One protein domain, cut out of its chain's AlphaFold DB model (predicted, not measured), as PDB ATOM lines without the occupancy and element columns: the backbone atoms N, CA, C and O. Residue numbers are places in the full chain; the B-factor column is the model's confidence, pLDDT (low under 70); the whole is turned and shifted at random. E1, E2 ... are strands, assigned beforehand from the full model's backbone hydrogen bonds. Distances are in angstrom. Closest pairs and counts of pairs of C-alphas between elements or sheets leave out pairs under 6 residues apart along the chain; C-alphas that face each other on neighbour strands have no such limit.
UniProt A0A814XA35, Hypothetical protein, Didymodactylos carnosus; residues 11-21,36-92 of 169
ATOM      1  N   PHE A  11      25.155 -47.359  20.641       81.56
ATOM      2  CA  PHE A  11      24.870 -47.502  19.214       81.56
ATOM      3  C   PHE A  11      23.776 -46.516  18.821       81.56
ATOM      4  O   PHE A  11      22.687 -46.588  19.393       81.56
ATOM      5  N   ASP A  12      24.047 -45.608  17.885       81.81
ATOM      6  CA  ASP A  12      23.050 -44.671  17.373       81.81
ATOM      7  C   ASP A  12      22.335 -45.268  16.162       81.81
ATOM      8  O   ASP A  12      22.882 -45.391  15.075       81.81
ATOM      9  N   PHE A  13      21.067 -45.622  16.338       76.00
ATOM     10  CA  PHE A  13      20.248 -46.234  15.300       76.00
ATOM     11  C   PHE A  13      20.076 -45.356  14.057       76.00
ATOM     12  O   PHE A  13      19.845 -45.888  12.978       76.00
ATOM     13  N   ILE A  14      20.152 -44.031  14.171       76.38
ATOM     14  CA  ILE A  14      19.972 -43.142  13.019       76.38
ATOM     15  C   ILE A  14      21.287 -42.978  12.265       76.38
ATOM     16  O   ILE A  14      21.298 -43.021  11.034       76.38
ATOM     17  N   LEU A  15      22.388 -42.811  12.994       72.62
ATOM     18  CA  LEU A  15      23.695 -42.544  12.398       72.62
ATOM     19  C   LEU A  15      24.402 -43.829  11.944       72.62
ATOM     20  O   LEU A  15      24.974 -43.866  10.857       72.62
ATOM     21  N   ASP A  16      24.280 -44.906  12.717       71.69
ATOM     22  CA  ASP A  16      25.054 -46.134  12.524       71.69
ATOM     23  C   ASP A  16      24.294 -47.198  11.699       71.69
ATOM     24  O   ASP A  16      24.869 -48.209  11.290       71.69
ATOM     25  N   ALA A  17      23.002 -46.997  11.392       65.94
ATOM     26  CA  ALA A  17      22.186 -47.989  10.670       65.94
ATOM     27  C   ALA A  17      22.686 -48.320   9.255       65.94
ATOM     28  O   ALA A  17      22.391 -49.399   8.738       65.94
ATOM     29  N   SER A  18      23.421 -47.412   8.609       62.44
ATOM     30  CA  SER A  18      23.935 -47.638   7.252       62.44
ATOM     31  C   SER A  18      25.166 -48.551   7.205       62.44
ATOM     32  O   SER A  18      25.451 -49.138   6.159       62.44
ATOM     33  N   GLU A  19      25.854 -48.723   8.334       64.94
ATOM     34  CA  GLU A  19      27.101 -49.490   8.425       64.94
ATOM     35  C   GLU A  19      26.878 -50.923   8.938       64.94
ATOM     36  O   GLU A  19      27.756 -51.780   8.824       64.94
ATOM     37  N   ASP A  20      25.668 -51.221   9.419       67.62
ATOM     38  CA  ASP A  20      25.348 -52.467  10.104       67.62
ATOM     39  C   ASP A  20      24.498 -53.417   9.271       67.62
ATOM     40  O   ASP A  20      23.270 -53.454   9.343       67.62
ATOM     41  N   PHE A  21      25.175 -54.270   8.512       76.50
ATOM     42  CA  PHE A  21      24.568 -55.406   7.833       76.50
ATOM     43  C   PHE A  21      25.248 -56.713   8.235       76.50
ATOM     44  O   PHE A  21      26.401 -56.753   8.658       76.50
ATOM     45  N   TYR A  36      15.827 -54.978  17.520       78.12
ATOM     46  CA  TYR A  36      16.868 -55.023  18.542       78.12
ATOM     47  C   TYR A  36      16.406 -55.865  19.722       78.12
ATOM     48  O   TYR A  36      15.240 -55.815  20.116       78.12
ATOM     49  N   GLY A  37      17.328 -56.660  20.257       81.44
ATOM     50  CA  GLY A  37      17.092 -57.523  21.401       81.44
ATOM     51  C   GLY A  37      18.203 -57.366  22.428       81.44
ATOM     52  O   GLY A  37      19.377 -57.354  22.067       81.44
ATOM     53  N   PHE A  38      17.827 -57.292  23.700       86.19
ATOM     54  CA  PHE A  38      18.758 -57.156  24.819       86.19
ATOM     55  C   PHE A  38      18.772 -58.420  25.656       86.19
ATOM     56  O   PHE A  38      17.713 -58.961  25.965       86.19
ATOM     57  N   ASN A  39      19.963 -58.875  26.034       84.19
ATOM     58  CA  ASN A  39      20.153 -60.030  26.899       84.19
ATOM     59  C   ASN A  39      21.349 -59.792  27.819       84.19
ATOM     60  O   ASN A  39      22.374 -59.283  27.366       84.19
ATOM     61  N   ARG A  40      21.224 -60.163  29.098       83.25
ATOM     62  CA  ARG A  40      22.302 -60.106  30.101       83.25
ATOM     63  C   ARG A  40      23.009 -58.750  30.202       83.25
ATOM     64  O   ARG A  40      24.207 -58.686  30.471       83.25
ATOM     65  N   CYS A  41      22.267 -57.666  30.013       86.00
ATOM     66  CA  CYS A  41      22.776 -56.306  30.099       86.00
ATOM     67  C   CYS A  41      21.747 -55.379  30.733       86.00
ATOM     68  O   CYS A  41      20.544 -55.640  30.730       86.00
ATOM     69  N   GLU A  42      22.244 -54.270  31.254       88.38
ATOM     70  CA  GLU A  42      21.441 -53.085  31.481       88.38
ATOM     71  C   GLU A  42      21.438 -52.256  30.204       88.38
ATOM     72  O   GLU A  42      22.483 -52.100  29.572       88.38
ATOM     73  N   TRP A  43      20.292 -51.704  29.828       88.50
ATOM     74  CA  TRP A  43      20.198 -50.859  28.644       88.50
ATOM     75  C   TRP A  43      19.295 -49.655  28.876       88.50
ATOM     76  O   TRP A  43      18.401 -49.697  29.718       88.50
ATOM     77  N   LYS A  44      19.542 -48.582  28.132       87.50
ATOM     78  CA  LYS A  44      18.674 -47.410  28.063       87.50
ATOM     79  C   LYS A  44      18.636 -46.851  26.651       87.50
ATOM     80  O   LYS A  44      19.509 -47.144  25.832       87.50
ATOM     81  N   ILE A  45      17.660 -45.990  26.413       86.06
ATOM     82  CA  ILE A  45      17.559 -45.178  25.205       86.06
ATOM     83  C   ILE A  45      17.889 -43.732  25.538       86.06
ATOM     84  O   ILE A  45      17.457 -43.207  26.564       86.06
ATOM     85  N   ARG A  46      18.607 -43.088  24.623       85.50
ATOM     86  CA  ARG A  46      18.802 -41.646  24.569       85.50
ATOM     87  C   ARG A  46      18.559 -41.182  23.141       85.50
ATOM     88  O   ARG A  46      19.150 -41.727  22.224       85.50
ATOM     89  N   GLY A  47      17.731 -40.175  22.922       85.06
ATOM     90  CA  GLY A  47      17.480 -39.679  21.575       85.06
ATOM     91  C   GLY A  47      16.902 -38.279  21.553       85.06
ATOM     92  O   GLY A  47      16.456 -37.755  22.572       85.06
ATOM     93  N   ALA A  48      16.898 -37.690  20.367       81.62
ATOM     94  CA  ALA A  48      16.277 -36.408  20.088       81.62
ATOM     95  C   ALA A  48      15.322 -36.564  18.908       81.62
ATOM     96  O   ALA A  48      15.657 -37.233  17.933       81.62
ATOM     97  N   TYR A  49      14.153 -35.933  18.951       80.44
ATOM     98  CA  TYR A  49      13.237 -35.905  17.811       80.44
ATOM     99  C   TYR A  49      12.596 -34.536  17.628       80.44
ATOM    100  O   TYR A  49      12.403 -33.786  18.584       80.44
ATOM    101  N   THR A  50      12.228 -34.208  16.390       73.06
ATOM    102  CA  THR A  50      11.576 -32.927  16.090       73.06
ATOM    103  C   THR A  50      10.077 -32.987  16.376       73.06
ATOM    104  O   THR A  50       9.353 -33.888  15.944       73.06
ATOM    105  N   LEU A  51       9.549 -31.986  17.081       68.12
ATOM    106  CA  LEU A  51       8.103 -31.841  17.213       68.12
ATOM    107  C   LEU A  51       7.540 -31.175  15.958       68.12
ATOM    108  O   LEU A  51       7.724 -29.974  15.743       68.12
ATOM    109  N   ARG A  52       6.757 -31.942  15.182       58.41
ATOM    110  CA  ARG A  52       6.138 -31.523  13.905       58.41
ATOM    111  C   ARG A  52       5.385 -30.180  13.947       58.41
ATOM    112  O   ARG A  52       5.097 -29.626  12.897       58.41
ATOM    113  N   LYS A  53       5.017 -29.675  15.132       57.69
ATOM    114  CA  LYS A  53       4.207 -28.456  15.299       57.69
ATOM    115  C   LYS A  53       4.963 -27.222  15.794       57.69
ATOM    116  O   LYS A  53       4.358 -26.156  15.799       57.69
ATOM    117  N   ARG A  54       6.211 -27.335  16.267       55.84
ATOM    118  CA  ARG A  54       6.888 -26.197  16.925       55.84
ATOM    119  C   ARG A  54       8.361 -25.988  16.560       55.84
ATOM    120  O   ARG A  54       8.914 -24.993  16.995       55.84
ATOM    121  N   GLY A  55       8.989 -26.879  15.785       57.84
ATOM    122  CA  GLY A  55      10.396 -26.709  15.381       57.84
ATOM    123  C   GLY A  55      11.418 -26.877  16.513       57.84
ATOM    124  O   GLY A  55      12.596 -26.631  16.296       57.84
ATOM    125  N   PHE A  56      10.986 -27.318  17.700       57.28
ATOM    126  CA  PHE A  56      11.874 -27.671  18.807       57.28
ATOM    127  C   PHE A  56      12.208 -29.163  18.780       57.28
ATOM    128  O   PHE A  56      11.355 -30.000  18.443       57.28
ATOM    129  N   ASN A  57      13.435 -29.476  19.186       72.12
ATOM    130  CA  ASN A  57      13.893 -30.836  19.424       72.12
ATOM    131  C   ASN A  57      13.496 -31.239  20.840       72.12
ATOM    132  O   ASN A  57      13.821 -30.532  21.788       72.12
ATOM    133  N   LYS A  58      12.804 -32.365  20.981       74.56
ATOM    134  CA  LYS A  58      12.538 -32.971  22.280       74.56
ATOM    135  C   LYS A  58      13.572 -34.048  22.554       74.56
ATOM    136  O   LYS A  58      13.774 -34.928  21.713       74.56
ATOM    137  N   LEU A  59      14.179 -33.983  23.733       76.12
ATOM    138  CA  LEU A  59      15.080 -35.010  24.230       76.12
ATOM    139  C   LEU A  59      14.298 -36.093  24.970       76.12
ATOM    140  O   LEU A  59      13.291 -35.850  25.638       76.12
ATOM    141  N   VAL A  60      14.765 -37.322  24.810       79.25
ATOM    142  CA  VAL A  60      14.269 -38.490  25.524       79.25
ATOM    143  C   VAL A  60      15.474 -39.210  26.076       79.25
ATOM    144  O   VAL A  60      16.328 -39.656  25.315       79.25
ATOM    145  N   GLU A  61      15.513 -39.370  27.390       80.88
ATOM    146  CA  GLU A  61      16.464 -40.247  28.052       80.88
ATOM    147  C   GLU A  61      15.727 -41.128  29.057       80.88
ATOM    148  O   GLU A  61      14.993 -40.645  29.920       80.88
ATOM    149  N   GLN A  62      15.894 -42.436  28.900       77.94
ATOM    150  CA  GLN A  62      15.329 -43.442  29.786       77.94
ATOM    151  C   GLN A  62      16.355 -43.847  30.847       77.94
ATOM    152  O   GLN A  62      17.564 -43.839  30.607       77.94
ATOM    153  N   ASP A  63      15.868 -44.298  31.996       79.62
ATOM    154  CA  ASP A  63      16.698 -45.016  32.956       79.62
ATOM    155  C   ASP A  63      17.165 -46.370  32.434       79.62
ATOM    156  O   ASP A  63      16.538 -46.997  31.577       79.62
ATOM    157  N   PHE A  64      18.269 -46.849  33.004       82.19
ATOM    158  CA  PHE A  64      18.749 -48.193  32.732       82.19
ATOM    159  C   PHE A  64      17.749 -49.246  33.209       82.19
ATOM    160  O   PHE A  64      17.339 -49.272  34.369       82.19
ATOM    161  N   VAL A  65      17.431 -50.170  32.311       84.62
ATOM    162  CA  VAL A  65      16.610 -51.349  32.562       84.62
ATOM    163  C   VAL A  65      17.522 -52.567  32.589       84.62
ATOM    164  O   VAL A  65      18.193 -52.859  31.601       84.62
ATOM    165  N   SER A  66      17.556 -53.289  33.710       82.56
ATOM    166  CA  SER A  66      18.343 -54.521  33.836       82.56
ATOM    167  C   SER A  66      17.629 -55.721  33.222       82.56
ATOM    168  O   SER A  66      16.548 -56.109  33.670       82.56
ATOM    169  N   ILE A  67      18.271 -56.368  32.249       79.75
ATOM    170  CA  ILE A  67      17.795 -57.601  31.620       79.75
ATOM    171  C   ILE A  67      18.671 -58.761  32.058       79.75
ATOM    172  O   ILE A  67      19.885 -58.757  31.860       79.75
ATOM    173  N   LYS A  68      18.039 -59.773  32.656       76.38
ATOM    174  CA  LYS A  68      18.692 -61.014  33.091       76.38
ATOM    175  C   LYS A  68      18.898 -61.942  31.882       76.38
ATOM    176  O   LYS A  68      19.565 -61.572  30.925       76.38
ATOM    177  N   ASP A  69      18.317 -63.137  31.900       74.94
ATOM    178  CA  ASP A  69      18.531 -64.151  30.861       74.94
ATOM    179  C   ASP A  69      17.505 -64.122  29.716       74.94
ATOM    180  O   ASP A  69      17.644 -64.885  28.760       74.94
ATOM    181  N   SER A  70      16.495 -63.251  29.769       72.12
ATOM    182  CA  SER A  70      15.495 -63.110  28.705       72.12
ATOM    183  C   SER A  70      15.962 -62.170  27.591       72.12
ATOM    184  O   SER A  70      16.841 -61.334  27.795       72.12
ATOM    185  N   TYR A  71      15.388 -62.325  26.395       73.75
ATOM    186  CA  TYR A  71      15.510 -61.334  25.327       73.75
ATOM    187  C   TYR A  71      14.355 -60.345  25.441       73.75
ATOM    188  O   TYR A  71      13.202 -60.733  25.255       73.75
ATOM    189  N   GLN A  72      14.655 -59.078  25.718       75.44
ATOM    190  CA  GLN A  72      13.670 -58.014  25.557       75.44
ATOM    191  C   GLN A  72      13.826 -57.404  24.172       75.44
ATOM    192  O   GLN A  72      14.901 -56.913  23.831       75.44
ATOM    193  N   LEU A  73      12.755 -57.464  23.381       72.50
ATOM    194  CA  LEU A  73      12.693 -56.793  22.093       72.50
ATOM    195  C   LEU A  73      12.282 -55.342  22.305       72.50
ATOM    196  O   LEU A  73      11.342 -55.065  23.050       72.50
ATOM    197  N   PHE A  74      12.977 -54.443  21.628       71.94
ATOM    198  CA  PHE A  74      12.593 -53.048  21.549       71.94
ATOM    199  C   PHE A  74      11.990 -52.766  20.173       71.94
ATOM    200  O   PHE A  74      12.569 -53.147  19.152       71.94
ATOM    201  N   ASP A  75      10.808 -52.146  20.172       67.56
ATOM    202  CA  ASP A  75      10.107 -51.747  18.957       67.56
ATOM    203  C   ASP A  75      10.245 -50.240  18.768       67.56
ATOM    204  O   ASP A  75       9.906 -49.449  19.650       67.56
ATOM    205  N   PHE A  76      10.803 -49.858  17.626       70.62
ATOM    206  CA  PHE A  76      11.125 -48.478  17.317       70.62
ATOM    207  C   PHE A  76       9.958 -47.841  16.566       70.62
ATOM    208  O   PHE A  76       9.566 -48.305  15.495       70.62
ATOM    209  N   ASP A  77       9.403 -46.756  17.110       74.12
ATOM    210  CA  ASP A  77       8.339 -46.022  16.430       74.12
ATOM    211  C   ASP A  77       8.922 -45.130  15.323       74.12
ATOM    212  O   ASP A  77       9.307 -43.979  15.546       74.12
ATOM    213  N   PHE A  78       8.944 -45.674  14.105       71.06
ATOM    214  CA  PHE A  78       9.364 -44.975  12.887       71.06
ATOM    215  C   PHE A  78       8.468 -43.783  12.511       71.06
ATOM    216  O   PHE A  78       8.818 -43.017  11.612       71.06
ATOM    217  N   SER A  79       7.304 -43.599  13.146       75.75
ATOM    218  CA  SER A  79       6.449 -42.434  12.886       75.75
ATOM    219  C   SER A  79       7.003 -41.141  13.504       75.75
ATOM    220  O   SER A  79       6.651 -40.031  13.065       75.75
ATOM    221  N   ILE A  80       7.900 -41.277  14.485       76.88
ATOM    222  CA  ILE A  80       8.583 -40.177  15.157       76.88
ATOM    223  C   ILE A  80       9.802 -39.749  14.316       76.88
ATOM    224  O   ILE A  80      10.620 -40.588  13.940       76.88
ATOM    225  N   PRO A  81       9.961 -38.446  14.012       81.19
ATOM    226  CA  PRO A  81      11.093 -37.933  13.241       81.19
ATOM    227  C   PRO A  81      12.327 -37.765  14.141       81.19
ATOM    228  O   PRO A  81      12.687 -36.651  14.542       81.19
ATOM    229  N   TRP A  82      12.932 -38.892  14.503       80.75
ATOM    230  CA  TRP A  82      14.165 -38.940  15.281       80.75
ATOM    231  C   TRP A  82      15.324 -38.289  14.517       80.75
ATOM    232  O   TRP A  82      15.520 -38.536  13.331       80.75
ATOM    233  N   LEU A  83      16.076 -37.451  15.222       81.38
ATOM    234  CA  LEU A  83      17.348 -36.882  14.786       81.38
ATOM    235  C   LEU A  83      18.515 -37.754  15.252       81.38
ATOM    236  O   LEU A  83      19.458 -37.972  14.503       81.38
ATOM    237  N   THR A  84      18.428 -38.255  16.483       81.69
ATOM    238  CA  THR A  84      19.379 -39.199  17.074       81.69
ATOM    239  C   THR A  84      18.618 -40.225  17.892       81.69
ATOM    240  O   THR A  84      17.579 -39.910  18.488       81.69
ATOM    241  N   PHE A  85      19.121 -41.454  17.925       86.12
ATOM    242  CA  PHE A  85      18.535 -42.503  18.745       86.12
ATOM    243  C   PHE A  85      19.596 -43.510  19.173       86.12
ATOM    244  O   PHE A  85      19.807 -44.542  18.545       86.12
ATOM    245  N   ALA A  86      20.261 -43.207  20.276       85.56
ATOM    246  CA  ALA A  86      21.262 -44.050  20.886       85.56
ATOM    247  C   ALA A  86      20.644 -45.085  21.832       85.56
ATOM    248  O   ALA A  86      19.963 -44.763  22.808       85.56
ATOM    249  N   ILE A  87      20.971 -46.346  21.589       87.00
ATOM    250  CA  ILE A  87      20.814 -47.443  22.533       87.00
ATOM    251  C   ILE A  87      22.134 -47.573  23.285       87.00
ATOM    252  O   ILE A  87      23.179 -47.806  22.682       87.00
ATOM    253  N   VAL A  88      22.099 -47.440  24.608       84.88
ATOM    254  CA  VAL A  88      23.286 -47.561  25.461       84.88
ATOM    255  C   VAL A  88      23.146 -48.797  26.323       84.88
ATOM    256  O   VAL A  88      22.189 -48.910  27.083       84.88
ATOM    257  N   THR A  89      24.115 -49.702  26.241       87.88
ATOM    258  CA  THR A  89      24.159 -50.923  27.050       87.88
ATOM    259  C   THR A  89      25.337 -50.903  28.022       87.88
ATOM    260  O   THR A  89      26.368 -50.280  27.767       87.88
ATOM    261  N   ARG A  90      25.189 -51.580  29.162       84.12
ATOM    262  CA  ARG A  90      26.249 -51.819  30.151       84.12
ATOM    263  C   ARG A  90      26.091 -53.210  30.784       84.12
ATOM    264  O   ARG A  90      25.003 -53.787  30.716       84.12
ATOM    265  N   PRO A  91      27.139 -53.784  31.397       84.06
ATOM    266  CA  PRO A  91      27.004 -55.039  32.130       84.06
ATOM    267  C   PRO A  91      26.019 -54.860  33.287       84.06
ATOM    268  O   PRO A  91      25.996 -53.797  33.901       84.06
ATOM    269  N   ASN A  92      25.238 -55.894  33.609       78.88
ATOM    270  CA  ASN A  92      24.372 -55.844  34.786       78.88
ATOM    271  C   ASN A  92      25.198 -55.560  36.045       78.88
ATOM    272  O   ASN A  92      26.159 -56.271  36.339       78.88
TER     273      ASN A  92
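AT A GLANCE: This is residues 11 to 21 and 36 to 92 of the 169 residues of the protein "Hypothetical protein" of Didymodactylos carnosus (UniProt A0A814XA35). A long, thin three-stranded sheet, E3 - E2 - E5, makes the body, and the small strand pair E1 and E4 is set off from one face of it, near the end where E2 begins. Residues 11 to 12 pair along E5, and residues 13 to 21 lead away from that edge. The printed part has 68 residues with no named helix and five named strands, E1 E2 E3 E4 E5 along the chain; both sheets are antiparallel. The class is all strand, though 31 of the 68 printed residues are in named strands. The whole is only just loose, close to compact, with a radius of gyration of the C-alphas of 13.3 A and spans of 42 by 28 by 17 A.

IN THESE COORDINATES: Residue 11 has its C-alpha at (24.870, -47.502, 19.214). E1 is residues 36 to 38. E2, residues 41 to 50, begins at C-alpha (22.776, -56.306, 30.099) and is 29.5 A long. E3 is residues 57 to 61, 13.0 A, and E4 residues 72 to 74. E5, residues 82 to 91, is 26.6 A long and ends at C-alpha (27.004, -55.039, 32.130).

HOW THE PARTS SIT: E2 and E5 are antiparallel at 168 degrees, with N 46 and O 86 at 2.8 A. E2 and E3 form a hairpin, antiparallel at 171 degrees, with N 60 and O 47 at 2.8 A. Residues 42 to 43 of E2 also pair with residues 65 to 66, antiparallel. E1 and E4 are antiparallel at 148 degrees, with N 38 and O 72 at 3.0 A. E1 and E2 meet only through their tight link; E2 and E4 are apart.

THE WHOLE: The C-alphas farthest apart, of Arg 54 and Asp 69, are 42.1 A apart. Residues 22 to 35 are not printed; C-alphas 21 and 36 are 13.2 A apart across the cut. No link is long. The pLDDT is under 70 at residues 17 to 20, 51 to 56 and 75.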